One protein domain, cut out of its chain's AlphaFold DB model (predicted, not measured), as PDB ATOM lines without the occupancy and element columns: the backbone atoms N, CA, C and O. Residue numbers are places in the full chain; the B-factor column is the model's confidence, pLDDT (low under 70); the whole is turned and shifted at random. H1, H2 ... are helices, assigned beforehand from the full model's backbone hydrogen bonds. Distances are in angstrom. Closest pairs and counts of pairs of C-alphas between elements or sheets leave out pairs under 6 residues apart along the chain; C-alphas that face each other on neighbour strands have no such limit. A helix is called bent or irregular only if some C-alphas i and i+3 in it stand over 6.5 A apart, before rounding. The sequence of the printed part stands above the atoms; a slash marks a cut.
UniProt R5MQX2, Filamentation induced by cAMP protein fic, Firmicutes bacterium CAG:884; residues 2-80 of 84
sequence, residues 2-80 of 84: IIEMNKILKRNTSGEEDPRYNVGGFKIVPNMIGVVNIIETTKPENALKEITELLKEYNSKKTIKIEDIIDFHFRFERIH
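This is residues 2 to 80 of the 84 residues of the protein "Filamentation induced by cAMP protein fic" of Firmicutes bacterium CAG:884 (UniProt R5MQX2). A helical hairpin, H2 and H3 side by side and running opposite ways, makes one half of the model, and its turn sticks out at residues 59 to 67. Toward the hairpin's open end comes the other half, a long winding stretch, residues 11 to 43, with the short helix H1 before it, set off from both hairpin helices. The printed part has 79 residues with three named helices, in the order H1, H2, H3, and no named strand; the class is all helix, though under half of the residues are in named elements. The whole is only just loose, close to compact, with a radius of gyration of the C-alphas of 14.1 A and spans of 40 by 31 by 22 A.

H1, residues 2 to 10, is apart from H2, residues 44 to 59, and from H3, residues 66 to 79. Between H1 and H2, residues 32 to 33 pair with residues 39 to 40, antiparallel. H2 and H3 form a helical hairpin and touch, with 9 pairs of C-alphas within 8 A. Their closest C-alphas, those of Ala 47 and Ile 79, are 6.4 A apart. They run opposite ways at a shallow tilt of 10 degrees, 12.1 A centre to centre. Every O i to N i+4 pair is within hydrogen-bond range in H1 and H3; in H2, 10 of 12 are.

H1 begins with C-alpha 2 at (199.501, 171.424, 160.310) and is 12.3 A long. H2 begins with C-alpha 44 at (188.097, 172.098, 172.076) and is 23.3 A long; it is irregular, with C-alphas 45 and 48 7.3 A apart. H3 is 20.0 A long and ends with C-alpha 79 at (186.732, 174.935, 163.196).

The two C-alphas farthest apart, those of Glu 17 and Lys 62, are 40.5 A apart. The link H1 to H2 is long, 33 residues; H2 to H3 is short, 6 residues. The printed part has no cut, and no printed residue is under 70 in pLDDT.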
ATOM      1  N   ILE A   2     200.113 170.149 159.862       94.38
ATOM      2  CA  ILE A   2     199.501 171.424 160.310       94.38
ATOM      3  C   ILE A   2     199.901 171.866 161.729       94.38
ATOM      4  O   ILE A   2     200.134 173.044 161.961       94.38
ATOM      5  N   ILE A   3     200.051 170.917 162.659       95.94
ATOM      6  CA  ILE A   3     200.485 171.195 164.034       95.94
ATOM      7  C   ILE A   3     201.924 171.732 164.058       95.94
ATOM      8  O   ILE A   3     202.219 172.704 164.746       95.94
ATOM      9  N   GLU A   4     202.808 171.134 163.259       97.38
ATOM     10  CA  GLU A   4     204.198 171.584 163.152       97.38
ATOM     11  C   GLU A   4     204.279 172.976 162.515       97.38
ATOM     12  O   GLU A   4     205.050 173.818 162.961       97.38
ATOM     13  N   MET A   5     203.429 173.261 161.521       96.88
ATOM     14  CA  MET A   5     203.329 174.597 160.928       96.88
ATOM     15  C   MET A   5     202.871 175.640 161.956       96.88
ATOM     16  O   MET A   5     203.469 176.710 162.018       96.88
ATOM     17  N   ASN A   6     201.873 175.325 162.794       96.75
ATOM     18  CA  ASN A   6     201.458 176.198 163.898       96.75
ATOM     19  C   ASN A   6     202.615 176.455 164.876       96.75
ATOM     20  O   ASN A   6     202.881 177.605 165.218       96.75
ATOM     21  N   LYS A   7     203.353 175.406 165.260       96.50
ATOM     22  CA  LYS A   7     204.519 175.533 166.138       96.50
ATOM     23  C   LYS A   7     205.592 176.444 165.544       96.50
ATOM     24  O   LYS A   7     206.056 177.354 166.218       96.50
ATOM     25  N   ILE A   8     205.961 176.237 164.279       97.31
ATOM     26  CA  ILE A   8     206.943 177.080 163.580       97.31
ATOM     27  C   ILE A   8     206.465 178.535 163.516       97.31
ATOM     28  O   ILE A   8     207.256 179.437 163.772       97.31
ATOM     29  N   LEU A   9     205.184 178.759 163.208       96.94
ATOM     30  CA  LEU A   9     204.595 180.093 163.089       96.94
ATOM     31  C   LEU A   9     204.599 180.861 164.416       96.94
ATOM     32  O   LEU A   9     204.809 182.070 164.428       96.94
ATOM     33  N   LYS A  10     204.335 180.169 165.528       96.88
ATOM     34  CA  LYS A  10     204.182 180.783 166.853       96.88
ATOM     35  C   LYS A  10     205.467 180.806 167.676       96.88
ATOM     36  O   LYS A  10     205.486 181.461 168.716       96.88
ATOM     37  N   ARG A  11     206.528 180.148 167.213       96.25
ATOM     38  CA  ARG A  11     207.817 180.099 167.900       96.25
ATOM     39  C   ARG A  11     208.400 181.497 168.128       96.25
ATOM     40  O   ARG A  11     208.412 182.329 167.223       96.25
ATOM     41  N   ASN A  12     208.943 181.723 169.319       96.50
ATOM     42  CA  ASN A  12     209.482 182.983 169.825       96.50
ATOM     43  C   ASN A  12     208.473 184.148 169.806       96.50
ATOM     44  O   ASN A  12     208.866 185.310 169.689       96.50
ATOM     45  N   THR A  13     207.175 183.855 169.912       96.75
ATOM     46  CA  THR A  13     206.139 184.869 170.158       96.75
ATOM     47  C   THR A  13     205.702 184.816 171.617       96.75
ATOM     48  O   THR A  13     205.823 183.783 172.268       96.75
ATOM     49  N   SER A  14     205.125 185.900 172.135       95.12
ATOM     50  CA  SER A  14     204.548 185.897 173.489       95.12
ATOM     51  C   SER A  14     203.460 184.834 173.683       95.12
ATOM     52  O   SER A  14     203.233 184.399 174.806       95.12
ATOM     53  N   GLY A  15     202.799 184.403 172.602       93.75
ATOM     54  CA  GLY A  15     201.795 183.344 172.648       93.75
ATOM     55  C   GLY A  15     202.374 181.935 172.810       93.75
ATOM     56  O   GLY A  15     201.644 181.044 173.220       93.75
ATOM     57  N   GLU A  16     203.660 181.706 172.518       95.81
ATOM     58  CA  GLU A  16     204.293 180.399 172.773       95.81
ATOM     59  C   GLU A  16     204.390 180.095 174.270       95.81
ATOM     60  O   GLU A  16     204.163 178.962 174.685       95.81
ATOM     61  N   GLU A  17     204.653 181.122 175.079       95.25
ATOM     62  CA  GLU A  17     204.790 181.008 176.535       95.25
ATOM     63  C   GLU A  17     203.437 180.933 177.264       95.25
ATOM     64  O   GLU A  17     203.385 180.636 178.459       95.25
ATOM     65  N   ASP A  18     202.326 181.208 176.573       96.38
ATOM     66  CA  ASP A  18     200.991 181.148 177.162       96.38
ATOM     67  C   ASP A  18     200.370 179.752 176.962       96.38
ATOM     68  O   ASP A  18     200.000 179.379 175.841       96.38
ATOM     69  N   PRO A  19     200.176 178.972 178.044       94.75
ATOM     70  CA  PRO A  19     199.685 177.602 177.947       94.75
ATOM     71  C   PRO A  19     198.273 177.503 177.357       94.75
ATOM     72  O   PRO A  19     197.895 176.437 176.874       94.75
ATOM     73  N   ARG A  20     197.486 178.591 177.352       95.44
ATOM     74  CA  ARG A  20     196.131 178.608 176.778       95.44
ATOM     75  C   ARG A  20     196.137 178.398 175.266       95.44
ATOM     76  O   ARG A  20     195.182 177.829 174.738       95.44
ATOM     77  N   TYR A  21     197.199 178.831 174.584       95.56
ATOM     78  CA  TYR A  21     197.315 178.694 173.134       95.56
ATOM     79  C   TYR A  21     197.740 177.297 172.692       95.56
ATOM     80  O   TYR A  21     197.471 176.929 171.548       95.56
ATOM     81  N   ASN A  22     198.342 176.514 173.597       96.69
ATOM     82  CA  ASN A  22     198.797 175.148 173.343       96.69
ATOM     83  C   ASN A  22     199.581 175.037 172.021       96.69
ATOM     84  O   ASN A  22     199.238 174.239 171.149       96.69
ATOM     85  N   VAL A  23     200.592 175.893 171.837       96.38
ATOM     86  CA  VAL A  23     201.381 175.953 170.599       96.38
ATOM     87  C   VAL A  23     201.992 174.583 170.289       96.38
ATOM     88  O   VAL A  23     202.673 173.983 171.118       96.38
ATOM     89  N   GLY A  24     201.745 174.076 169.079       94.38
ATOM     90  CA  GLY A  24     202.081 172.691 168.727       94.38
ATOM     91  C   GLY A  24     201.025 171.658 169.149       94.38
ATOM     92  O   GLY A  24     201.300 170.458 169.137       94.38
ATOM     93  N   GLY A  25     199.808 172.099 169.450       96.69
ATOM     94  CA  GLY A  25     198.624 171.279 169.679       96.69
ATOM     95  C   GLY A  25     197.349 172.012 169.253       96.69
ATOM     96  O   GLY A  25     197.399 173.126 168.746       96.69
ATOM     97  N   PHE A  26     196.192 171.370 169.411       98.00
ATOM     98  CA  PHE A  26     194.896 172.019 169.178       98.00
ATOM     99  C   PHE A  26     194.476 172.864 170.381       98.00
ATOM    100  O   PHE A  26     194.968 172.656 171.492       98.00
ATOM    101  N   LYS A  27     193.547 173.798 170.171       98.00
ATOM    102  CA  LYS A  27     193.009 174.638 171.242       98.00
ATOM    103  C   LYS A  27     192.484 173.803 172.409       98.00
ATOM    104  O   LYS A  27     191.842 172.772 172.215       98.00
ATOM    105  N   ILE A  28     192.731 174.297 173.616       97.88
ATOM    106  CA  ILE A  28     192.269 173.692 174.874       97.88
ATOM    107  C   ILE A  28     191.240 174.568 175.603       97.88
ATOM    108  O   ILE A  28     190.617 174.127 176.563       97.88
ATOM    109  N   VAL A  29     191.037 175.797 175.122       97.25
ATOM    110  CA  VAL A  29     190.030 176.754 175.595       97.25
ATOM    111  C   VAL A  29     189.117 177.119 174.415       97.25
ATOM    112  O   VAL A  29     189.605 177.180 173.283       97.25
ATOM    113  N   PRO A  30     187.802 177.339 174.624       97.25
ATOM    114  CA  PRO A  30     186.924 177.859 173.578       97.25
ATOM    115  C   PRO A  30     187.418 179.201 173.023       97.25
ATOM    116  O   PRO A  30     187.867 180.058 173.782       97.25
ATOM    117  N   ASN A  31     187.289 179.401 171.713       96.25
ATOM    118  CA  ASN A  31     187.613 180.659 171.043       96.25
ATOM    119  C   ASN A  31     186.542 181.044 170.015       96.25
ATOM    120  O   ASN A  31     185.648 180.262 169.674       96.25
ATOM    121  N   MET A  32     186.607 182.295 169.572       95.88
ATOM    122  CA  MET A  32     185.591 182.933 168.747       95.88
ATOM    123  C   MET A  32     186.238 183.822 167.692       95.88
ATOM    124  O   MET A  32     187.351 184.307 167.884       95.88
ATOM    125  N   ILE A  33     185.514 184.063 166.605       95.62
ATOM    126  CA  ILE A  33     185.942 184.955 165.528       95.62
ATOM    127  C   ILE A  33     185.077 186.214 165.561       95.62
ATOM    128  O   ILE A  33     183.853 186.132 165.626       95.62
ATOM    129  N   GLY A  34     185.720 187.378 165.461       91.94
ATOM    130  CA  GLY A  34     185.053 188.678 165.399       91.94
ATOM    131  C   GLY A  34     184.891 189.363 166.758       91.94
ATOM    132  O   GLY A  34     184.917 188.735 167.810       91.94
ATOM    133  N   VAL A  35     184.734 190.689 166.713       89.00
ATOM    134  CA  VAL A  35     184.604 191.558 167.902       89.00
ATOM    135  C   VAL A  35     183.212 192.176 168.057       89.00
ATOM    136  O   VAL A  35     182.790 192.458 169.171       89.00
ATOM    137  N   VAL A  36     182.488 192.375 166.950       91.62
ATOM    138  CA  VAL A  36     181.108 192.903 166.944       91.62
ATOM    139  C   VAL A  36     180.111 191.799 166.594       91.62
ATOM    140  O   VAL A  36     179.115 191.618 167.285       91.62
ATOM    141  N   ASN A  37     180.412 191.024 165.549       92.38
ATOM    142  CA  ASN A  37     179.636 189.855 165.147       92.38
ATOM    143  C   ASN A  37     180.404 188.605 165.560       92.38
ATOM    144  O   ASN A  37     181.221 188.095 164.794       92.38
ATOM    145  N   ILE A  38     180.182 188.178 166.801       93.69
ATOM    146  CA  ILE A  38     180.879 187.036 167.387       93.69
ATOM    147  C   ILE A  38     180.380 185.751 166.730       93.69
ATOM    148  O   ILE A  38     179.183 185.459 166.709       93.69
ATOM    149  N   ILE A  39     181.322 184.973 166.216       95.56
ATOM    150  CA  ILE A  39     181.095 183.635 165.694       95.56
ATOM    151  C   ILE A  39     181.765 182.647 166.640       95.56
ATOM    152  O   ILE A  39     182.993 182.592 166.723       95.56
ATOM    153  N   GLU A  40     180.958 181.844 167.331       95.88
ATOM    154  CA  GLU A  40     181.468 180.690 168.069       95.88
ATOM    155  C   GLU A  40     182.021 179.639 167.099       95.88
ATOM    156  O   GLU A  40     181.451 179.367 166.032       95.88
ATOM    157  N   THR A  41     183.149 179.050 167.484       98.00
ATOM    158  CA  THR A  41     183.859 178.034 166.702       98.00
ATOM    159  C   THR A  41     183.690 176.655 167.342       98.00
ATOM    160  O   THR A  41     183.092 176.510 168.412       98.00
ATOM    161  N   THR A  42     184.209 175.613 166.692       98.31
ATOM    162  CA  THR A  42     184.174 174.239 167.218       98.31
ATOM    163  C   THR A  42     184.705 174.168 168.651       98.31
ATOM    164  O   THR A  42     185.705 174.794 168.978       98.31
ATOM    165  N   LYS A  43     184.074 173.380 169.526       98.31
ATOM    166  CA  LYS A  43     184.564 173.204 170.902       98.31
ATOM    167  C   LYS A  43     185.927 172.487 170.944       98.31
ATOM    168  O   LYS A  43     186.173 171.650 170.072       98.31
ATOM    169  N   PRO A  44     186.787 172.747 171.949       98.44
ATOM    170  CA  PRO A  44     188.097 172.098 172.076       98.44
ATOM    171  C   PRO A  44     188.062 170.573 171.927       98.44
ATOM    172  O   PRO A  44     188.827 170.011 171.145       98.44
ATOM    173  N   GLU A  45     187.110 169.904 172.585       98.25
ATOM    174  CA  GLU A  45     186.960 168.443 172.560       98.25
ATOM    175  C   GLU A  45     186.659 167.867 171.166       98.25
ATOM    176  O   GLU A  45     186.920 166.692 170.913       98.25
ATOM    177  N   ASN A  46     186.156 168.692 170.244       98.50
ATOM    178  CA  ASN A  46     185.792 168.280 168.890       98.50
ATOM    179  C   ASN A  46     186.805 168.737 167.829       98.50
ATOM    180  O   ASN A  46     186.755 168.245 166.703       98.50
ATOM    181  N   ALA A  47     187.741 169.636 168.158       97.88
ATOM    182  CA  ALA A  47     188.644 170.246 167.179       97.88
ATOM    183  C   ALA A  47     189.454 169.205 166.386       97.88
ATOM    184  O   ALA A  47     189.498 169.268 165.158       97.88
ATOM    185  N   LEU A  48     190.024 168.206 167.075       97.56
ATOM    186  CA  LEU A  48     190.776 167.110 166.448       97.56
ATOM    187  C   LEU A  48     189.904 166.280 165.497       97.56
ATOM    188  O   LEU A  48     190.362 165.889 164.423       97.56
ATOM    189  N   LYS A  49     188.662 165.988 165.890       98.38
ATOM    190  CA  LYS A  49     187.748 165.190 165.074       98.38
ATOM    191  C   LYS A  49     187.404 165.938 163.784       98.38
ATOM    192  O   LYS A  49     187.657 165.421 162.699       98.38
ATOM    193  N   GLU A  50     186.917 167.170 163.907       98.62
ATOM    194  CA  GLU A  50     186.447 167.975 162.772       98.62
ATOM    195  C   GLU A  50     187.573 168.285 161.774       98.62
ATOM    196  O   GLU A  50     187.387 168.159 160.564       98.62
ATOM    197  N   ILE A  51     188.780 168.622 162.252       98.12
ATOM    198  CA  ILE A  51     189.911 168.883 161.348       98.12
ATOM    199  C   ILE A  51     190.375 167.612 160.630       98.12
ATOM    200  O   ILE A  51     190.763 167.664 159.464       98.12
ATOM    201  N   THR A  52     190.309 166.457 161.300       98.00
ATOM    202  CA  THR A  52     190.657 165.165 160.698       98.00
ATOM    203  C   THR A  52     189.661 164.798 159.603       98.00
ATOM    204  O   THR A  52     190.070 164.355 158.529       98.00
ATOM    205  N   GLU A  53     188.366 165.015 159.842       98.62
ATOM    206  CA  GLU A  53     187.310 164.793 158.852       98.62
ATOM    207  C   GLU A  53     187.462 165.729 157.646       98.62
ATOM    208  O   GLU A  53     187.477 165.247 156.511       98.62
ATOM    209  N   LEU A  54     187.699 167.027 157.875       98.62
ATOM    210  CA  LEU A  54     187.940 168.009 156.813       98.62
ATOM    211  C   LEU A  54     189.159 167.642 155.949       98.62
ATOM    212  O   LEU A  54     189.085 167.638 154.720       98.62
ATOM    213  N   LEU A  55     190.285 167.293 156.580       98.00
ATOM    214  CA  LEU A  55     191.496 166.884 155.868       98.00
ATOM    215  C   LEU A  55     191.282 165.589 155.083       98.00
ATOM    216  O   LEU A  55     191.765 165.469 153.958       98.00
ATOM    217  N   LYS A  56     190.579 164.608 155.659       98.25
ATOM    218  CA  LYS A  56     190.275 163.343 154.982       98.25
ATOM    219  C   LYS A  56     189.421 163.581 153.741       98.25
ATOM    220  O   LYS A  56     189.712 163.013 152.691       98.25
ATOM    221  N   GLU A  57     188.395 164.415 153.857       98.25
ATOM    222  CA  GLU A  57     187.518 164.769 152.746       98.25
ATOM    223  C   GLU A  57     188.294 165.481 151.634       98.25
ATOM    224  O   GLU A  57     188.270 165.030 150.486       98.25
ATOM    225  N   TYR A  58     189.044 166.533 151.971       98.19
ATOM    226  CA  TYR A  58     189.807 167.310 150.994       98.19
ATOM    227  C   TYR A  58     190.856 166.457 150.271       98.19
ATOM    228  O   TYR A  58     190.917 166.460 149.043       98.19
ATOM    229  N   ASN A  59     191.619 165.644 151.008       97.25
ATOM    230  CA  ASN A  59     192.646 164.771 150.430       97.25
ATOM    231  C   ASN A  59     192.076 163.594 149.619       97.25
ATOM    232  O   ASN A  59     192.815 162.959 148.870       97.25
ATOM    233  N   SER A  60     190.783 163.276 149.752       98.00
ATOM    234  CA  SER A  60     190.139 162.225 148.949       98.00
ATOM    235  C   SER A  60     189.810 162.667 147.515       98.00
ATOM    236  O   SER A  60     189.525 161.831 146.652       98.00
ATOM    237  N   LYS A  61     189.850 163.976 147.238       97.81
ATOM    238  CA  LYS A  61     189.528 164.545 145.927       97.81
ATOM    239  C   LYS A  61     190.661 164.270 144.932       97.81
ATOM    240  O   LYS A  61     191.818 164.595 145.171       97.81
ATOM    241  N   LYS A  62     190.316 163.703 143.770       97.62
ATOM    242  CA  LYS A  62     191.279 163.397 142.688       97.62
ATOM    243  C   LYS A  62     191.749 164.635 141.922       97.62
ATOM    244  O   LYS A  62     192.846 164.648 141.376       97.62
ATOM    245  N   THR A  63     190.901 165.653 141.840       98.12
ATOM    246  CA  THR A  63     191.190 166.928 141.181       98.12
ATOM    247  C   THR A  63     190.636 168.025 142.067       98.12
ATOM    248  O   THR A  63     189.457 167.984 142.411       98.12
ATOM    249  N   ILE A  64     191.492 168.971 142.438       98.31
ATOM    250  CA  ILE A  64     191.135 170.104 143.290       98.31
ATOM    251  C   ILE A  64     190.687 171.263 142.404       98.31
ATOM    252  O   ILE A  64     191.423 171.671 141.502       98.31
ATOM    253  N   LYS A  65     189.492 171.789 142.663       98.44
ATOM    254  CA  LYS A  65     188.985 173.025 142.062       98.44
ATOM    255  C   LYS A  65     189.094 174.183 143.049       98.44
ATOM    256  O   LYS A  65     189.305 173.980 144.243       98.44
ATOM    257  N   ILE A  66     188.925 175.409 142.557       98.50
ATOM    258  CA  ILE A  66     188.978 176.599 143.413       98.50
ATOM    259  C   ILE A  66     187.889 176.571 144.493       98.50
ATOM    260  O   ILE A  66     188.140 176.962 145.627       98.50
ATOM    261  N   GLU A  67     186.714 176.027 144.180       98.44
ATOM    262  CA  GLU A  67     185.606 175.891 145.123       98.44
ATOM    263  C   GLU A  67     185.957 174.958 146.288       98.44
ATOM    264  O   GLU A  67     185.556 175.222 147.417       98.44
ATOM    265  N   ASP A  68     186.759 173.915 146.048       98.56
ATOM    266  CA  ASP A  68     187.219 173.007 147.105       98.56
ATOM    267  C   ASP A  68     188.181 173.711 148.071       98.56
ATOM    268  O   ASP A  68     188.173 173.439 149.269       98.56
ATOM    269  N   ILE A  69     189.010 174.626 147.555       98.62
ATOM    270  CA  ILE A  69     189.935 175.433 148.363       98.62
ATOM    271  C   ILE A  69     189.149 176.447 149.199       98.62
ATOM    272  O   ILE A  69     189.438 176.620 150.383       98.62
ATOM    273  N   ILE A  70     188.147 177.096 148.596       98.75
ATOM    274  CA  ILE A  70     187.270 178.050 149.286       98.75
ATOM    275  C   ILE A  70     186.493 177.345 150.405       98.75
ATOM    276  O   ILE A  70     186.485 177.842 151.532       98.75
ATOM    277  N   ASP A  71     185.893 176.184 150.126       98.69
ATOM    278  CA  ASP A  71     185.179 175.388 151.132       98.69
ATOM    279  C   ASP A  71     186.113 174.947 152.261       98.69
ATOM    280  O   ASP A  71     185.800 175.136 153.440       98.69
ATOM    281  N   PHE A  72     187.301 174.435 151.914       98.62
ATOM    282  CA  PHE A  72     188.298 174.042 152.902       98.62
ATOM    283  C   PHE A  72     188.681 175.210 153.808       98.62
ATOM    284  O   PHE A  72     188.671 175.063 155.027       98.62
ATOM    285  N   HIS A  73     188.994 176.370 153.227       98.50
ATOM    286  CA  HIS A  73     189.396 177.546 153.988       98.50
ATOM    287  C   HIS A  73     188.272 178.029 154.908       98.50
ATOM    288  O   HIS A  73     188.500 178.236 156.098       98.50
ATOM    289  N   PHE A  74     187.040 178.116 154.396       98.38
ATOM    290  CA  PHE A  74     185.879 178.487 155.200       98.38
ATOM    291  C   PHE A  74     185.676 177.528 156.379       98.38
ATOM    292  O   PHE A  74     185.551 177.964 157.522       98.38
ATOM    293  N   ARG A  75     185.675 176.213 156.131       98.50
ATOM    294  CA  ARG A  75     185.467 175.201 157.179       98.50
ATOM    295  C   ARG A  75     186.619 175.163 158.175       98.50
ATOM    296  O   ARG A  75     186.367 175.022 159.367       98.50
ATOM    297  N   PHE A  76     187.856 175.331 157.714       98.25
ATOM    298  CA  PHE A  76     189.027 175.427 158.579       98.25
ATOM    299  C   PHE A  76     188.884 176.592 159.565       98.25
ATOM    300  O   PHE A  76     189.035 176.387 160.768       98.25
ATOM    301  N   GLU A  77     188.491 177.774 159.082       97.50
ATOM    302  CA  GLU A  77     188.230 178.933 159.941       97.50
ATOM    303  C   GLU A  77     187.032 178.712 160.868       97.50
ATOM    304  O   GLU A  77     187.082 179.082 162.032       97.50
ATOM    305  N   ARG A  78     185.962 178.039 160.426       97.81
ATOM    306  CA  ARG A  78     184.835 177.699 161.317       97.81
ATOM    307  C   ARG A  78     185.226 176.733 162.439       97.81
ATOM    308  O   ARG A  78     184.673 176.827 163.537       97.81
ATOM    309  N   ILE A  79     186.162 175.820 162.175       98.44
ATOM    310  CA  ILE A  79     186.732 174.935 163.196       98.44
ATOM    311  C   ILE A  79     187.643 175.734 164.131       98.44
ATOM    312  O   ILE A  79     187.607 175.515 165.343       98.44
ATOM    313  N   HIS A  80     188.433 176.648 163.565       98.00
ATOM    314  CA  HIS A  80     189.432 177.468 164.245       98.00
ATOM    315  C   HIS A  80     190.272 176.620 165.219       98.00
ATOM    316  O   HIS A  80     190.098 176.693 166.437       98.00
TER     317      HIS A  80